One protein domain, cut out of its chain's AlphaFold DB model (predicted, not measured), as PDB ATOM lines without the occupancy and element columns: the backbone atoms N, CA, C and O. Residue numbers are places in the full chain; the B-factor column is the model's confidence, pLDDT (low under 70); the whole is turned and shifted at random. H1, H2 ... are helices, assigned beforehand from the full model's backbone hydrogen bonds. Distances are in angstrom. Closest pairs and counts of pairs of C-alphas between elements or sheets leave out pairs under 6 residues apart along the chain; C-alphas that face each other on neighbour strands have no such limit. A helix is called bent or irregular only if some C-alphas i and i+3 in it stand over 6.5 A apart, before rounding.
ATOM      1  N   ARG A 152      46.265   1.944 -24.719       76.88
ATOM      2  CA  ARG A 152      47.336   0.971 -24.995       76.88
ATOM      3  C   ARG A 152      46.943  -0.489 -24.744       76.88
ATOM      4  O   ARG A 152      47.668  -1.381 -25.174       76.88
ATOM      5  N   ARG A 153      45.826  -0.767 -24.064       83.00
ATOM      6  CA  ARG A 153      45.311  -2.131 -23.878       83.00
ATOM      7  C   ARG A 153      44.726  -2.697 -25.169       83.00
ATOM      8  O   ARG A 153      44.773  -3.911 -25.342       83.00
ATOM      9  N   HIS A 154      44.198  -1.854 -26.060       89.31
ATOM     10  CA  HIS A 154      43.525  -2.321 -27.268       89.31
ATOM     11  C   HIS A 154      44.530  -2.759 -28.354       89.31
ATOM     12  O   HIS A 154      45.434  -1.983 -28.691       89.31
ATOM     13  N   PRO A 155      44.377  -3.950 -28.973       90.19
ATOM     14  CA  PRO A 155      45.342  -4.450 -29.957       90.19
ATOM     15  C   PRO A 155      45.519  -3.538 -31.184       90.19
ATOM     16  O   PRO A 155      46.628  -3.421 -31.701       90.19
ATOM     17  N   ALA A 156      44.462  -2.851 -31.631       90.62
ATOM     18  CA  ALA A 156      44.535  -1.871 -32.723       90.62
ATOM     19  C   ALA A 156      45.425  -0.651 -32.415       90.62
ATOM     20  O   ALA A 156      46.184  -0.203 -33.277       90.62
ATOM     21  N   ILE A 157      45.386  -0.150 -31.173       88.00
ATOM     22  CA  ILE A 157      46.243   0.956 -30.720       88.00
ATOM     23  C   ILE A 157      47.699   0.491 -30.696       88.00
ATOM     24  O   ILE A 157      48.568   1.155 -31.257       88.00
ATOM     25  N   GLN A 158      47.962  -0.690 -30.126       87.06
ATOM     26  CA  GLN A 158      49.306  -1.275 -30.094       87.06
ATOM     27  C   GLN A 158      49.873  -1.485 -31.501       87.06
ATOM     28  O   GLN A 158      51.019  -1.128 -31.765       87.06
ATOM     29  N   GLN A 159      49.070  -2.032 -32.416       89.62
ATOM     30  CA  GLN A 159      49.485  -2.274 -33.796       89.62
ATOM     31  C   GLN A 159      49.791  -0.965 -34.537       89.62
ATOM     32  O   GLN A 159      50.771  -0.906 -35.279       89.62
ATOM     33  N   SER A 160      48.987   0.076 -34.323       88.00
ATOM     34  CA  SER A 160      49.183   1.381 -34.965       88.00
ATOM     35  C   SER A 160      50.414   2.107 -34.413       88.00
ATOM     36  O   SER A 160      51.195   2.664 -35.183       88.00
ATOM     37  N   LEU A 161      50.657   2.021 -33.099       84.19
ATOM     38  CA  LEU A 161      51.886   2.530 -32.480       84.19
ATOM     39  C   LEU A 161      53.124   1.801 -33.005       84.19
ATOM     40  O   LEU A 161      54.096   2.448 -33.372       84.19
ATOM     41  N   GLN A 162      53.079   0.469 -33.114       85.56
ATOM     42  CA  GLN A 162      54.176  -0.316 -33.691       85.56
ATOM     43  C   GLN A 162      54.463   0.070 -35.148       85.56
ATOM     44  O   GLN A 162      55.622   0.156 -35.543       85.56
ATOM     45  N   GLN A 163      53.425   0.319 -35.950       87.62
ATOM     46  CA  GLN A 163      53.588   0.746 -37.342       87.62
ATOM     47  C   GLN A 163      54.187   2.148 -37.456       87.62
ATOM     48  O   GLN A 163      55.027   2.367 -38.324       87.62
ATOM     49  N   CYS A 164      53.784   3.076 -36.587       84.00
ATOM     50  CA  CYS A 164      54.299   4.440 -36.622       84.00
ATOM     51  C   CYS A 164      55.724   4.548 -36.056       84.00
ATOM     52  O   CYS A 164      56.588   5.166 -36.672       84.00
ATOM     53  N   CYS A 165      55.989   3.912 -34.912       81.12
ATOM     54  CA  CYS A 165      57.281   3.968 -34.223       81.12
ATOM     55  C   CYS A 165      58.365   3.070 -34.848       81.12
ATOM     56  O   CYS A 165      59.550   3.223 -34.548       81.12
ATOM     57  N   GLY A 166      57.991   2.100 -35.690       81.62
ATOM     58  CA  GLY A 166      58.936   1.157 -36.286       81.62
ATOM     59  C   GLY A 166      59.689   0.341 -35.227       81.62
ATOM     60  O   GLY A 166      59.080  -0.345 -34.410       81.62
ATOM     61  N   THR A 167      61.025   0.387 -35.250       74.94
ATOM     62  CA  THR A 167      61.897  -0.342 -34.306       74.94
ATOM     63  C   THR A 167      62.255   0.452 -33.048       74.94
ATOM     64  O   THR A 167      63.024  -0.045 -32.224       74.94
ATOM     65  N   ASP A 168      61.764   1.684 -32.901       76.81
ATOM     66  CA  ASP A 168      62.074   2.507 -31.735       76.81
ATOM     67  C   ASP A 168      61.253   2.052 -30.520       76.81
ATOM     68  O   ASP A 168      60.088   2.414 -30.334       76.81
ATOM     69  N   ALA A 169      61.889   1.242 -29.672       71.94
ATOM     70  CA  ALA A 169      61.297   0.745 -28.439       71.94
ATOM     71  C   ALA A 169      60.942   1.870 -27.456       71.94
ATOM     72  O   ALA A 169      59.987   1.710 -26.704       71.94
ATOM     73  N   ASN A 170      61.654   3.003 -27.484       72.25
ATOM     74  CA  ASN A 170      61.350   4.144 -26.624       72.25
ATOM     75  C   ASN A 170      60.111   4.887 -27.124       72.25
ATOM     76  O   ASN A 170      59.306   5.301 -26.308       72.25
ATOM     77  N   CYS A 171      59.895   4.977 -28.439       71.19
ATOM     78  CA  CYS A 171      58.653   5.511 -29.013       71.19
ATOM     79  C   CYS A 171      57.446   4.618 -28.682       71.19
ATOM     80  O   CYS A 171      56.376   5.104 -28.318       71.19
ATOM     81  N   VAL A 172      57.618   3.292 -28.745       66.31
ATOM     82  CA  VAL A 172      56.560   2.351 -28.346       66.31
ATOM     83  C   VAL A 172      56.318   2.400 -26.835       66.31
ATOM     84  O   VAL A 172      55.170   2.276 -26.420       66.31
ATOM     85  N   ALA A 173      57.353   2.602 -26.016       64.88
ATOM     86  CA  ALA A 173      57.268   2.676 -24.554       64.88
ATOM     87  C   ALA A 173      57.003   4.088 -23.998       64.88
ATOM     88  O   ALA A 173      56.861   4.225 -22.790       64.88
ATOM     89  N   ASP A 174      56.932   5.122 -24.842       65.31
ATOM     90  CA  ASP A 174      56.640   6.491 -24.412       65.31
ATOM     91  C   ASP A 174      55.187   6.584 -23.947       65.31
ATOM     92  O   ASP A 174      54.246   6.666 -24.746       65.31
ATOM     93  N   ASP A 175      55.011   6.523 -22.634       55.69
ATOM     94  CA  ASP A 175      53.710   6.419 -21.984       55.69
ATOM     95  C   ASP A 175      52.774   7.572 -22.360       55.69
ATOM     96  O   ASP A 175      51.581   7.339 -22.547       55.69
ATOM     97  N   THR A 176      53.333   8.751 -22.647       56.56
ATOM     98  CA  THR A 176      52.588  10.005 -22.808       56.56
ATOM     99  C   THR A 176      51.794  10.131 -24.111       56.56
ATOM    100  O   THR A 176      50.983  11.047 -24.237       56.56
ATOM    101  N   LEU A 177      52.054   9.270 -25.110       59.28
ATOM    102  CA  LEU A 177      51.603   9.437 -26.507       59.28
ATOM    103  C   LEU A 177      51.783  10.877 -27.043       59.28
ATOM    104  O   LEU A 177      51.050  11.301 -27.934       59.28
ATOM    105  N   SER A 178      52.756  11.628 -26.519       54.72
ATOM    106  CA  SER A 178      52.990  13.036 -26.873       54.72
ATOM    107  C   SER A 178      53.823  13.214 -28.147       54.72
ATOM    108  O   SER A 178      54.021  14.330 -28.625       54.72
ATOM    109  N   SER A 179      54.320  12.115 -28.719       60.53
ATOM    110  CA  SER A 179      55.017  12.110 -30.003       60.53
ATOM    111  C   SER A 179      54.038  12.240 -31.179       60.53
ATOM    112  O   SER A 179      52.876  11.849 -31.082       60.53
ATOM    113  N   LEU A 180      54.525  12.704 -32.339       65.81
ATOM    114  CA  LEU A 180      53.757  12.770 -33.602       65.81
ATOM    115  C   LEU A 180      53.032  11.449 -33.938       65.81
ATOM    116  O   LEU A 180      51.972  11.443 -34.563       65.81
ATOM    117  N   CYS A 181      53.593  10.318 -33.503       74.88
ATOM    118  CA  CYS A 181      52.964   9.011 -33.641       74.88
ATOM    119  C   CYS A 181      51.739   8.829 -32.745       74.88
ATOM    120  O   CYS A 181      50.740   8.274 -33.199       74.88
ATOM    121  N   GLY A 182      51.791   9.300 -31.502       73.56
ATOM    122  CA  GLY A 182      50.656   9.261 -30.588       73.56
ATOM    123  C   GLY A 182      49.469  10.067 -31.116       73.56
ATOM    124  O   GLY A 182      48.367   9.525 -31.201       73.56
ATOM    125  N   GLU A 183      49.704  11.290 -31.596       76.75
ATOM    126  CA  GLU A 183      48.662  12.124 -32.218       76.75
ATOM    127  C   GLU A 183      48.018  11.437 -33.432       76.75
ATOM    128  O   GLU A 183      46.790  11.393 -33.554       76.75
ATOM    129  N   SER A 184      48.825  10.832 -34.312       79.25
ATOM    130  CA  SER A 184      48.308  10.111 -35.480       79.25
ATOM    131  C   SER A 184      47.477   8.886 -35.091       79.25
ATOM    132  O   SER A 184      46.475   8.594 -35.749       79.25
ATOM    133  N   VAL A 185      47.877   8.156 -34.047       83.38
ATOM    134  CA  VAL A 185      47.138   6.987 -33.551       83.38
ATOM    135  C   VAL A 185      45.813   7.410 -32.922       83.38
ATOM    136  O   VAL A 185      44.790   6.791 -33.207       83.38
ATOM    137  N   VAL A 186      45.806   8.481 -32.124       80.38
ATOM    138  CA  VAL A 186      44.584   9.042 -31.526       80.38
ATOM    139  C   VAL A 186      43.636   9.557 -32.608       80.38
ATOM    140  O   VAL A 186      42.441   9.272 -32.560       80.38
ATOM    141  N   SER A 187      44.156  10.231 -33.635       82.94
ATOM    142  CA  SER A 187      43.359  10.687 -34.778       82.94
ATOM    143  C   SER A 187      42.714   9.520 -35.538       82.94
ATOM    144  O   SER A 187      41.520   9.558 -35.840       82.94
ATOM    145  N   ALA A 188      43.466   8.442 -35.792       85.88
ATOM    146  CA  ALA A 188      42.941   7.242 -36.445       85.88
ATOM    147  C   ALA A 188      41.886   6.521 -35.587       85.88
ATOM    148  O   ALA A 188      40.849   6.103 -36.104       85.88
ATOM    149  N   ALA A 189      42.134   6.424 -34.280       86.25
ATOM    150  CA  ALA A 189      41.197   5.879 -33.307       86.25
ATOM    151  C   ALA A 189      39.888   6.680 -33.284       86.25
ATOM    152  O   ALA A 189      38.813   6.094 -33.401       86.25
ATOM    153  N   LYS A 190      39.971   8.014 -33.236       84.19
ATOM    154  CA  LYS A 190      38.806   8.902 -33.306       84.19
ATOM    155  C   LYS A 190      38.018   8.699 -34.596       84.19
ATOM    156  O   LYS A 190      36.818   8.467 -34.543       84.19
ATOM    157  N   ALA A 191      38.687   8.708 -35.746       86.31
ATOM    158  CA  ALA A 191      38.022   8.525 -37.034       86.31
ATOM    159  C   ALA A 191      37.298   7.171 -37.143       86.31
ATOM    160  O   ALA A 191      36.264   7.061 -37.804       86.31
ATOM    161  N   ALA A 192      37.843   6.124 -36.524       87.69
ATOM    162  CA  ALA A 192      37.201   4.819 -36.484       87.69
ATOM    163  C   ALA A 192      36.040   4.758 -35.490       87.69
ATOM    164  O   ALA A 192      35.002   4.185 -35.816       87.69
ATOM    165  N   TYR A 193      36.194   5.371 -34.316       86.62
ATOM    166  CA  TYR A 193      35.105   5.533 -33.366       86.62
ATOM    167  C   TYR A 193      33.932   6.277 -34.011       86.62
ATOM    168  O   TYR A 193      32.846   5.715 -34.087       86.62
ATOM    169  N   ASP A 194      34.165   7.447 -34.612       85.69
ATOM    170  CA  ASP A 194      33.127   8.240 -35.286       85.69
ATOM    171  C   ASP A 194      32.419   7.431 -36.393       85.69
ATOM    172  O   ASP A 194      31.205   7.527 -36.581       85.69
ATOM    173  N   ARG A 195      33.161   6.573 -37.110       92.12
ATOM    174  CA  ARG A 195      32.612   5.691 -38.156       92.12
ATOM    175  C   ARG A 195      31.683   4.608 -37.605       92.12
ATOM    176  O   ARG A 195      30.738   4.224 -38.290       92.12
ATOM    177  N   HIS A 196      31.971   4.086 -36.417       92.00
ATOM    178  CA  HIS A 196      31.259   2.955 -35.816       92.00
ATOM    179  C   HIS A 196      30.383   3.349 -34.616       92.00
ATOM    180  O   HIS A 196      29.711   2.482 -34.064       92.00
ATOM    181  N   HIS A 197      30.333   4.632 -34.253       85.62
ATOM    182  CA  HIS A 197      29.690   5.150 -33.044       85.62
ATOM    183  C   HIS A 197      28.248   4.664 -32.875       85.62
ATOM    184  O   HIS A 197      27.933   3.993 -31.900       85.62
ATOM    185  N   ALA A 198      27.389   4.888 -33.873       84.38
ATOM    186  CA  ALA A 198      25.981   4.487 -33.793       84.38
ATOM    187  C   ALA A 198      25.798   2.968 -33.598       84.38
ATOM    188  O   ALA A 198      24.857   2.518 -32.946       84.38
ATOM    189  N   GLN A 199      26.700   2.158 -34.163       90.88
ATOM    190  CA  GLN A 199      26.691   0.709 -33.966       90.88
ATOM    191  C   GLN A 199      27.174   0.338 -32.556       90.88
ATOM    192  O   GLN A 199      26.589  -0.546 -31.925       90.88
ATOM    193  N   ALA A 200      28.230   0.996 -32.072       87.62
ATOM    194  CA  ALA A 200      28.771   0.810 -30.731       87.62
ATOM    195  C   ALA A 200      27.736   1.168 -29.654       87.62
ATOM    196  O   ALA A 200      27.470   0.332 -28.797       87.62
ATOM    197  N   GLU A 201      27.077   2.324 -29.758       83.81
ATOM    198  CA  GLU A 201      26.032   2.791 -28.836       83.81
ATOM    199  C   GLU A 201      24.843   1.814 -28.779       83.81
ATOM    200  O   GLU A 201      24.392   1.405 -27.702       83.81
ATOM    201  N   ALA A 202      24.358   1.367 -29.944       84.56
ATOM    202  CA  ALA A 202      23.267   0.397 -30.022       84.56
ATOM    203  C   ALA A 202      23.648  -0.947 -29.378       84.56
ATOM    204  O   ALA A 202      22.868  -1.510 -28.603       84.56
ATOM    205  N   THR A 203      24.861  -1.433 -29.655       90.69
ATOM    206  CA  THR A 203      25.374  -2.688 -29.088       90.69
ATOM    207  C   THR A 203      25.580  -2.560 -27.582       90.69
ATOM    208  O   THR A 203      25.171  -3.440 -26.829       90.69
ATOM    209  N   LEU A 204      26.161  -1.453 -27.114       86.81
ATOM    210  CA  LEU A 204      26.358  -1.183 -25.695       86.81
ATOM    211  C   LEU A 204      25.018  -1.151 -24.962       86.81
ATOM    212  O   LEU A 204      24.856  -1.824 -23.949       86.81
ATOM    213  N   THR A 205      24.024  -0.459 -25.515       83.81
ATOM    214  CA  THR A 205      22.668  -0.403 -24.956       83.81
ATOM    215  C   THR A 205      22.046  -1.793 -24.809       83.81
ATOM    216  O   THR A 205      21.415  -2.080 -23.787       83.81
ATOM    217  N   GLU A 206      22.203  -2.664 -25.808       86.81
ATOM    218  CA  GLU A 206      21.732  -4.051 -25.750       86.81
ATOM    219  C   GLU A 206      22.445  -4.840 -24.645       86.81
ATOM    220  O   GLU A 206      21.782  -5.432 -23.793       86.81
ATOM    221  N   ARG A 207      23.780  -4.767 -24.581       86.62
ATOM    222  CA  ARG A 207      24.582  -5.455 -23.555       86.62
ATOM    223  C   ARG A 207      24.294  -4.960 -22.142       86.62
ATOM    224  O   ARG A 207      24.179  -5.758 -21.216       86.62
ATOM    225  N   LEU A 208      24.104  -3.655 -21.978       81.75
ATOM    226  CA  LEU A 208      23.670  -3.073 -20.715       81.75
ATOM    227  C   LEU A 208      22.305  -3.644 -20.311       81.75
ATOM    228  O   LEU A 208      22.133  -4.052 -19.169       81.75
ATOM    229  N   ARG A 209      21.336  -3.770 -21.226       79.69
ATOM    230  CA  ARG A 209      20.041  -4.400 -20.893       79.69
ATOM    231  C   ARG A 209      20.190  -5.857 -20.459       79.69
ATOM    232  O   ARG A 209      19.455  -6.282 -19.574       79.69
ATOM    233  N   GLU A 210      21.126  -6.608 -21.031       80.25
ATOM    234  CA  GLU A 210      21.401  -7.993 -20.618       80.25
ATOM    235  C   GLU A 210      21.937  -8.074 -19.179       80.25
ATOM    236  O   GLU A 210      21.549  -8.974 -18.432       80.25
ATOM    237  N   CYS A 211      22.750  -7.105 -18.746       75.19
ATOM    238  CA  CYS A 211      23.193  -6.999 -17.351       75.19
ATOM    239  C   CYS A 211      22.063  -6.634 -16.368       75.19
ATOM    240  O   CYS A 211      22.185  -6.882 -15.167       75.19
ATOM    241  N   TYR A 212      20.979  -6.018 -16.851       67.44
ATOM    242  CA  TYR A 212      19.896  -5.464 -16.037       67.44
ATOM    243  C   TYR A 212      18.554  -6.165 -16.315       67.44
ATOM    244  O   TYR A 212      17.784  -5.738 -17.172       67.44
ATOM    245  N   LEU A 213      18.182  -7.178 -15.523       50.31
ATOM    246  CA  LEU A 213      16.807  -7.712 -15.519       50.31
ATOM    247  C   LEU A 213      16.219  -7.821 -14.094       50.31
ATOM    248  O   LEU A 213      16.927  -8.311 -13.213       50.31
ATOM    249  N   PRO A 214      14.931  -7.450 -13.847       54.41
ATOM    250  CA  PRO A 214      13.907  -6.987 -14.793       54.41
ATOM    251  C   PRO A 214      13.404  -5.532 -14.596       54.41
ATOM    252  O   PRO A 214      13.185  -5.064 -13.484       54.41
ATOM    253  N   LYS A 215      13.131  -4.891 -15.746       39.28
ATOM    254  CA  LYS A 215      12.052  -3.930 -16.081       39.28
ATOM    255  C   LYS A 215      11.586  -2.953 -14.988       39.28
ATOM    256  O   LYS A 215      10.678  -3.266 -14.225       39.28
ATOM    257  N   GLY A 216      12.060  -1.706 -15.049       36.28
ATOM    258  CA  GLY A 216      11.289  -0.583 -14.495       36.28
ATOM    259  C   GLY A 216      12.066   0.685 -14.165       36.28
ATOM    260  O   GLY A 216      11.485   1.762 -14.196       36.28
ATOM    261  N   SER A 217      13.361   0.600 -13.881       36.03
ATOM    262  CA  SER A 217      14.153   1.784 -13.544       36.03
ATOM    263  C   SER A 217      14.964   2.227 -14.753       36.03
ATOM    264  O   SER A 217      15.791   1.464 -15.249       36.03
ATOM    265  N   GLY A 218      14.703   3.442 -15.233       41.28
ATOM    266  CA  GLY A 218      15.507   4.082 -16.268       41.28
ATOM    267  C   GLY A 218      16.994   4.149 -15.905       41.28
ATOM    268  O   GLY A 218      17.376   3.992 -14.747       41.28
ATOM    269  N   TYR A 219      17.805   4.405 -16.928       46.31
ATOM    270  CA  TYR A 219      19.275   4.422 -16.980       46.31
ATOM    271  C   TYR A 219      19.982   5.424 -16.049       46.31
ATOM    272  O   TYR A 219      21.168   5.695 -16.207       46.31
ATOM    273  N   VAL A 220      19.286   6.015 -15.085       49.22
ATOM    274  CA  VAL A 220      19.830   7.140 -14.334       49.22
ATOM    275  C   VAL A 220      20.575   6.604 -13.122       49.22
ATOM    276  O   VAL A 220      19.970   6.205 -12.124       49.22
ATOM    277  N   CYS A 221      21.904   6.629 -13.203       53.66
ATOM    278  CA  CYS A 221      22.748   6.689 -12.021       53.66
ATOM    279  C   CYS A 221      22.472   8.025 -11.305       53.66
ATOM    280  O   CYS A 221      23.188   9.001 -11.468       53.66
ATOM    281  N   GLU A 222      21.337   8.105 -10.606       45.03
ATOM    282  CA  GLU A 222      20.856   9.338  -9.967       45.03
ATOM    283  C   GLU A 222      21.505   9.546  -8.592       45.03
ATOM    284  O   GLU A 222      21.548  10.661  -8.087       45.03
ATOM    285  N   TYR A 223      22.042   8.469  -8.006       46.94
ATOM    286  CA  TYR A 223      22.742   8.465  -6.724       46.94
ATOM    287  C   TYR A 223      23.928   7.507  -6.801       46.94
ATOM    288  O   TYR A 223      23.751   6.295  -6.947       46.94
ATOM    289  N   THR A 224      25.128   8.064  -6.703       51.06
ATOM    290  CA  THR A 224      26.433   7.433  -6.969       51.06
ATOM    291  C   THR A 224      26.782   6.251  -6.068       51.06
ATOM    292  O   THR A 224      27.624   5.425  -6.412       51.06
ATOM    293  N   ASP A 225      26.093   6.112  -4.937       49.78
ATOM    294  CA  ASP A 225      26.230   5.001  -3.994       49.78
ATOM    295  C   ASP A 225      25.044   4.030  -4.006       49.78
ATOM    296  O   ASP A 225      24.966   3.113  -3.177       49.78
ATOM    297  N   SER A 226      24.120   4.193  -4.954       54.09
ATOM    298  CA  SER A 226      23.086   3.196  -5.158       54.09
ATOM    299  C   SER A 226      23.741   1.908  -5.672       54.09
ATOM    300  O   SER A 226      24.567   1.943  -6.589       54.09
ATOM    301  N   PRO A 227      23.323   0.728  -5.178       60.84
ATOM    302  CA  PRO A 227      23.719  -0.545  -5.774       60.84
ATOM    303  C   PRO A 227      23.451  -0.611  -7.291       60.84
ATOM    304  O   PRO A 227      24.035  -1.437  -7.983       60.84
ATOM    305  N   ALA A 228      22.566   0.247  -7.815       64.44
ATOM    306  CA  ALA A 228      22.291   0.382  -9.237       64.44
ATOM    307  C   ALA A 228      23.461   1.011 -10.016       64.44
ATOM    308  O   ALA A 228      23.788   0.485 -11.077       64.44
ATOM    309  N   CYS A 229      24.111   2.055  -9.486       67.69
ATOM    310  CA  CYS A 229      25.295   2.683 -10.087       67.69
ATOM    311  C   CYS A 229      26.526   1.776 -10.040       67.69
ATOM    312  O   CYS A 229      27.249   1.673 -11.029       67.69
ATOM    313  N   THR A 230      26.745   1.064  -8.927       71.00
ATOM    314  CA  THR A 230      27.850   0.095  -8.835       71.00
ATOM    315  C   THR A 230      27.701  -1.002  -9.882       71.00
ATOM    316  O   THR A 230      28.625  -1.232 -10.655       71.00
ATOM    317  N   ARG A 231      26.505  -1.601  -9.988       75.50
ATOM    318  CA  ARG A 231      26.209  -2.595 -11.032       75.50
ATOM    319  C   ARG A 231      26.344  -2.025 -12.443       75.50
ATOM    320  O   ARG A 231      26.709  -2.758 -13.354       75.50
ATOM    321  N   HIS A 232      26.063  -0.734 -12.622       77.25
ATOM    322  CA  HIS A 232      26.201  -0.070 -13.918       77.25
ATOM    323  C   HIS A 232      27.648  -0.067 -14.367       77.25
ATOM    324  O   HIS A 232      27.970  -0.570 -15.440       77.25
ATOM    325  N   ARG A 233      28.515   0.435 -13.487       77.81
ATOM    326  CA  ARG A 233      29.953   0.492 -13.711       77.81
ATOM    327  C   ARG A 233      30.536  -0.899 -13.935       77.81
ATOM    328  O   ARG A 233      31.274  -1.091 -14.890       77.81
ATOM    329  N   GLU A 234      30.166  -1.875 -13.108       82.00
ATOM    330  CA  GLU A 234      30.618  -3.265 -13.264       82.00
ATOM    331  C   GLU A 234      30.185  -3.865 -14.612       82.00
ATOM    332  O   GLU A 234      30.959  -4.578 -15.256       82.00
ATOM    333  N   CYS A 235      28.970  -3.557 -15.075       86.06
ATOM    334  CA  CYS A 235      28.509  -4.002 -16.385       86.06
ATOM    335  C   CYS A 235      29.289  -3.324 -17.521       86.06
ATOM    336  O   CYS A 235      29.764  -4.024 -18.412       86.06
ATOM    337  N   LEU A 236      29.486  -2.002 -17.474       86.25
ATOM    338  CA  LEU A 236      30.305  -1.273 -18.452       86.25
ATOM    339  C   LEU A 236      31.728  -1.848 -18.528       86.25
ATOM    340  O   LEU A 236      32.216  -2.169 -19.612       86.25
ATOM    341  N   GLU A 237      32.362  -2.075 -17.375       86.62
ATOM    342  CA  GLU A 237      33.685  -2.701 -17.284       86.62
ATOM    343  C   GLU A 237      33.689  -4.114 -17.895       86.62
ATOM    344  O   GLU A 237      34.633  -4.476 -18.600       86.62
ATOM    345  N   THR A 238      32.629  -4.900 -17.684       90.69
ATOM    346  CA  THR A 238      32.477  -6.242 -18.271       90.69
ATOM    347  C   THR A 238      32.340  -6.182 -19.790       90.69
ATOM    348  O   THR A 238      33.070  -6.884 -20.492       90.69
ATOM    349  N   VAL A 239      31.469  -5.310 -20.314       90.88
ATOM    350  CA  VAL A 239      31.297  -5.112 -21.762       90.88
ATOM    351  C   VAL A 239      32.617  -4.690 -22.398       90.88
ATOM    352  O   VAL A 239      33.024  -5.285 -23.397       90.88
ATOM    353  N   ALA A 240      33.336  -3.749 -21.780       90.38
ATOM    354  CA  ALA A 240      34.665  -3.345 -22.218       90.38
ATOM    355  C   ALA A 240      35.654  -4.523 -22.223       90.38
ATOM    356  O   ALA A 240      36.335  -4.748 -23.221       90.38
ATOM    357  N   GLN A 241      35.744  -5.314 -21.147       91.31
ATOM    358  CA  GLN A 241      36.651  -6.471 -21.117       91.31
ATOM    359  C   GLN A 241      36.313  -7.509 -22.188       91.31
ATOM    360  O   GLN A 241      37.217  -8.077 -22.801       91.31
ATOM    361  N   ASP A 242      35.034  -7.772 -22.431       93.25
ATOM    362  CA  ASP A 242      34.624  -8.749 -23.431       93.25
ATOM    363  C   ASP A 242      34.843  -8.238 -24.857       93.25
ATOM    364  O   ASP A 242      35.297  -9.004 -25.709       93.25
ATOM    365  N   SER A 243      34.610  -6.945 -25.100       92.69
ATOM    366  CA  SER A 243      34.978  -6.269 -26.350       92.69
ATOM    367  C   SER A 243      36.484  -6.344 -26.586       92.69
ATOM    368  O   SER A 243      36.928  -6.710 -27.665       92.69
ATOM    369  N   LEU A 244      37.292  -6.123 -25.545       91.06
ATOM    370  CA  LEU A 244      38.749  -6.211 -25.632       91.06
ATOM    371  C   LEU A 244      39.240  -7.624 -25.988       91.06
ATOM    372  O   LEU A 244      40.191  -7.764 -26.754       91.06
ATOM    373  N   LYS A 245      38.596  -8.675 -25.461       92.94
ATOM    374  CA  LYS A 245      38.916 -10.075 -25.802       92.94
ATOM    375  C   LYS A 245      38.573 -10.418 -27.253       92.94
ATOM    376  O   LYS A 245      39.259 -11.247 -27.846       92.94
ATOM    377  N   ARG A 246      37.501  -9.832 -27.797       93.38
ATOM    378  CA  ARG A 246      37.099  -9.988 -29.207       93.38
ATOM    379  C   ARG A 246      37.834  -9.030 -30.145       93.38
ATOM    380  O   ARG A 246      37.841  -9.262 -31.351       93.38
ATOM    381  N   GLY A 247      38.435  -7.982 -29.588       87.50
ATOM    382  CA  GLY A 247      39.093  -6.909 -30.309       87.50
ATOM    383  C   GLY A 247      40.178  -7.419 -31.246       87.50
ATOM    384  O   GLY A 247      40.914  -8.364 -30.952       87.50
ATOM    385  N   SER A 248      40.280  -6.765 -32.395       90.94
ATOM    386  CA  SER A 248      41.271  -7.089 -33.408       90.94
ATOM    387  C   SER A 248      42.407  -6.063 -33.427       90.94
ATOM    388  O   SER A 248      42.416  -5.057 -32.711       90.94
ATOM    389  N   LYS A 249      43.406  -6.324 -34.276       91.31
ATOM    390  CA  LYS A 249      44.484  -5.374 -34.580       91.31
ATOM    391  C   LYS A 249      44.040  -4.230 -35.504       91.31
ATOM    392  O   LYS A 249      44.874  -3.406 -35.866       91.31
ATOM    393  N   ALA A 250      42.772  -4.191 -35.906       90.69
ATOM    394  CA  ALA A 250      42.195  -3.140 -36.730       90.69
ATOM    395  C   ALA A 250      41.284  -2.232 -35.897       90.69
ATOM    396  O   ALA A 250      40.681  -2.663 -34.915       90.69
ATOM    397  N   PHE A 251      41.167  -0.971 -36.308       90.69
ATOM    398  CA  PHE A 251      40.157  -0.076 -35.763       90.69
ATOM    399  C   PHE A 251      38.790  -0.391 -36.383       90.69
ATOM    400  O   PHE A 251      38.448   0.116 -37.452       90.69
ATOM    401  N   ASP A 252      38.052  -1.283 -35.730       92.19
ATOM    402  CA  ASP A 252      36.768  -1.823 -36.176       92.19
ATOM    403  C   ASP A 252      35.633  -1.519 -35.176       92.19
ATOM    404  O   ASP A 252      35.773  -0.701 -34.263       92.19
ATOM    405  N   ALA A 253      34.478  -2.163 -35.354       91.50
ATOM    406  CA  ALA A 253      33.327  -1.972 -34.478       91.50
ATOM    407  C   ALA A 253      33.568  -2.453 -33.031       91.50
ATOM    408  O   ALA A 253      32.990  -1.880 -32.110       91.50
ATOM    409  N   GLU A 254      34.423  -3.460 -32.805       93.75
ATOM    410  CA  GLU A 254      34.763  -3.917 -31.447       93.75
ATOM    411  C   GLU A 254      35.703  -2.922 -30.755       93.75
ATOM    412  O   GLU A 254      35.600  -2.740 -29.542       93.75
ATOM    413  N   PHE A 255      36.562  -2.218 -31.507       92.94
ATOM    414  CA  PHE A 255      37.297  -1.068 -30.968       92.94
ATOM    415  C   PHE A 255      36.342   0.039 -30.505       92.94
ATOM    416  O   PHE A 255      36.486   0.539 -29.392       92.94
ATOM    417  N   ALA A 256      35.363   0.411 -31.335       91.31
ATOM    418  CA  ALA A 256      34.422   1.473 -30.991       91.31
ATOM    419  C   ALA A 256      33.542   1.100 -29.786       91.31
ATOM    420  O   ALA A 256      33.375   1.922 -28.892       91.31
ATOM    421  N   LEU A 257      33.056  -0.146 -29.711       91.75
ATOM    422  CA  LEU A 257      32.321  -0.657 -28.547       91.75
ATOM    423  C   LEU A 257      33.182  -0.665 -27.278       91.75
ATOM    424  O   LEU A 257      32.715  -0.277 -26.209       91.75
ATOM    425  N   TRP A 258      34.435  -1.110 -27.393       92.69
ATOM    426  CA  TRP A 258      35.380  -1.090 -26.282       92.69
ATOM    427  C   TRP A 258      35.596   0.337 -25.774       92.69
ATOM    428  O   TRP A 258      35.531   0.570 -24.567       92.69
ATOM    429  N   PHE A 259      35.834   1.276 -26.692       87.19
ATOM    430  CA  PHE A 259      36.091   2.669 -26.359       87.19
ATOM    431  C   PHE A 259      34.877   3.323 -25.690       87.19
ATOM    432  O   PHE A 259      35.038   3.911 -24.624       87.19
ATOM    433  N   GLU A 260      33.678   3.141 -26.251       85.38
ATOM    434  CA  GLU A 260      32.420   3.639 -25.681       85.38
ATOM    435  C   GLU A 260      32.233   3.149 -24.239       85.38
ATOM    436  O   GLU A 260      32.080   3.939 -23.312       85.38
ATOM    437  N   ALA A 261      32.353   1.835 -24.018       85.94
ATOM    438  CA  ALA A 261      32.151   1.243 -22.700       85.94
ATOM    439  C   ALA A 261      33.185   1.718 -21.661       85.94
ATOM    440  O   ALA A 261      32.852   1.884 -20.486       85.94
ATOM    441  N   VAL A 262      34.445   1.931 -22.065       83.38
ATOM    442  CA  VAL A 262      35.495   2.453 -21.172       83.38
ATOM    443  C   VAL A 262      35.306   3.943 -20.892       83.38
ATOM    444  O   VAL A 262      35.510   4.361 -19.751       83.38
ATOM    445  N   SER A 263      34.910   4.729 -21.895       77.06
ATOM    446  CA  SER A 263      34.617   6.155 -21.736       77.06
ATOM    447  C   SER A 263      33.443   6.364 -20.778       77.06
ATOM    448  O   SER A 263      33.584   7.082 -19.786       77.06
ATOM    449  N   ASP A 264      32.353   5.616 -20.958       76.12
ATOM    450  CA  ASP A 264      31.200   5.639 -20.057       76.12
ATOM    451  C   ASP A 264      31.563   5.165 -18.645       76.12
ATOM    452  O   ASP A 264      31.181   5.793 -17.655       76.12
ATOM    453  N   ALA A 265      32.354   4.092 -18.508       76.19
ATOM    454  CA  ALA A 265      32.821   3.633 -17.197       76.19
ATOM    455  C   ALA A 265      33.680   4.695 -16.490       76.19
ATOM    456  O   ALA A 265      33.561   4.877 -15.275       76.19
ATOM    457  N   CYS A 266      34.523   5.407 -17.242       73.75
ATOM    458  CA  CYS A 266      35.334   6.524 -16.761       73.75
ATOM    459  C   CYS A 266      34.454   7.706 -16.329       73.75
ATOM    460  O   CYS A 266      34.637   8.228 -15.225       73.75
ATOM    461  N   GLY A 267      33.444   8.063 -17.128       69.50
ATOM    462  CA  GLY A 267      32.457   9.092 -16.799       69.50
ATOM    463  C   GLY A 267      31.706   8.770 -15.508       69.50
ATOM    464  O   GLY A 267      31.685   9.589 -14.589       69.50
ATOM    465  N   VAL A 268      31.196   7.540 -15.385       67.25
ATOM    466  CA  VAL A 268      30.527   7.038 -14.172       67.25
ATOM    467  C   VAL A 268      31.477   7.034 -12.974       67.25
ATOM    468  O   VAL A 268      31.077   7.347 -11.856       67.25
ATOM    469  N   LYS A 269      32.752   6.681 -13.164       66.69
ATOM    470  CA  LYS A 269      33.743   6.706 -12.084       66.69
ATOM    471  C   LYS A 269      33.984   8.128 -11.583       66.69
ATOM    472  O   LYS A 269      33.944   8.339 -10.375       66.69
ATOM    473  N   HIS A 270      34.190   9.094 -12.473       63.41
ATOM    474  CA  HIS A 270      34.423  10.481 -12.077       63.41
ATOM    475  C   HIS A 270      33.187  11.146 -11.473       63.41
ATOM    476  O   HIS A 270      33.318  11.840 -10.465       63.41
ATOM    477  N   SER A 271      31.992  10.892 -12.020       59.12
ATOM    478  CA  SER A 271      30.746  11.350 -11.396       59.12
ATOM    479  C   SER A 271      30.572  10.734 -10.010       59.12
ATOM    480  O   SER A 271      30.094  11.401  -9.094       59.12
ATOM    481  N   ASN A 272      31.004   9.480  -9.834       61.12
ATOM    482  CA  ASN A 272      30.995   8.825  -8.539       61.12
ATOM    483  C   ASN A 272      31.998   9.474  -7.586       61.12
ATOM    484  O   ASN A 272      31.551   9.926  -6.546       61.12
ATOM    485  N   GLU A 273      33.290   9.599  -7.911       62.53
ATOM    486  CA  GLU A 273      34.400  10.014  -7.015       62.53
ATOM    487  C   GLU A 273      34.169  11.277  -6.153       62.53
ATOM    488  O   GLU A 273      34.821  11.427  -5.120       62.53
ATOM    489  N   ARG A 274      33.244  12.169  -6.524       65.38
ATOM    490  CA  ARG A 274      32.968  13.419  -5.785       65.38
ATOM    491  C   ARG A 274      31.595  13.509  -5.133       65.38
ATOM    492  O   ARG A 274      31.372  14.358  -4.274       65.38
TER     493      ARG A 274
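AT A GLANCE: This is residues 152 to 274 of the 304 residues of an uncharacterized protein of Corallococcus sp. CA053C (UniProt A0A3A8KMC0). One long, sharply bent helix, H3, joins two helical groups: H1 and the short H2 pack together at one end, with H1 beside arm H3a, and the helical hairpin of H4 and H5, side by side at a shallow tilt, packs across arm H3b at the other. H5 begins near the bend, touching both arms. The printed part has 123 residues with five named helices, H1 to H5 in order, and no named strand; its class is all helix. It is only just compact, close to loose, with a radius of gyration of the C-alphas of 16.4 A, and elongated, spanning 53 by 30 by 21 A.

HOW THE PARTS SIT: H3, residues 180 to 211, was assigned as one helix by its hydrogen bonds but is bent: C-alphas 195 and 198 are 8.0 A apart. Its arms, H3a of residues 180 to 195 and H3b of 198 to 211, stand about perpendicular at 75 degrees. H5, residues 253 to 274, touches H3b at a steep tilt of 62 degrees, closest at the C-alphas of Ala 200 and Leu 257, 4.4 A. H5 touches H3a with residues 253 to 259 alone; the closest C-alphas, of Tyr 193 and Ala 256, are 4.8 A apart. H4, residues 227 to 246, forms a helical hairpin with H5 at a shallow tilt of 28 degrees, opposite ways; the closest C-alphas, of Ala 240 and Trp 258, are 4.7 A apart. H1, residues 155 to 165, touches H3a at a steep tilt of 36 degrees, only just past shallow, closest at the C-alphas of Cys 164 and Cys 181, 5.6 A. H2, residues 169 to 173, touches H1, with the closest C-alphas, of Cys 165 and Cys 171, 5.6 A apart. Every O i to N i+4 pair is within hydrogen-bond range in H1, H2, H3a, H3b and H4, and 17 of 18 in H5.

IN THESE COORDINATES: H1 begins at C-alpha 155 (45.342, -4.450, -29.957). H3a is 22.8 A long, H3b 20.2 A, H4 28.6 A and H5 32.6 A, ending at C-alpha 274 (32.968, 13.419, -5.785).

THE WHOLE: The C-alphas farthest apart, of Thr 167 and Gly 216, are 54.3 A apart. The printed part has no cut; the link from H3 to H4, residues 212 to 226, is long. Mean pLDDT of the printed part is 76.8, with residues 172 to 180, 212 to 229 and 267 to 274 under 70.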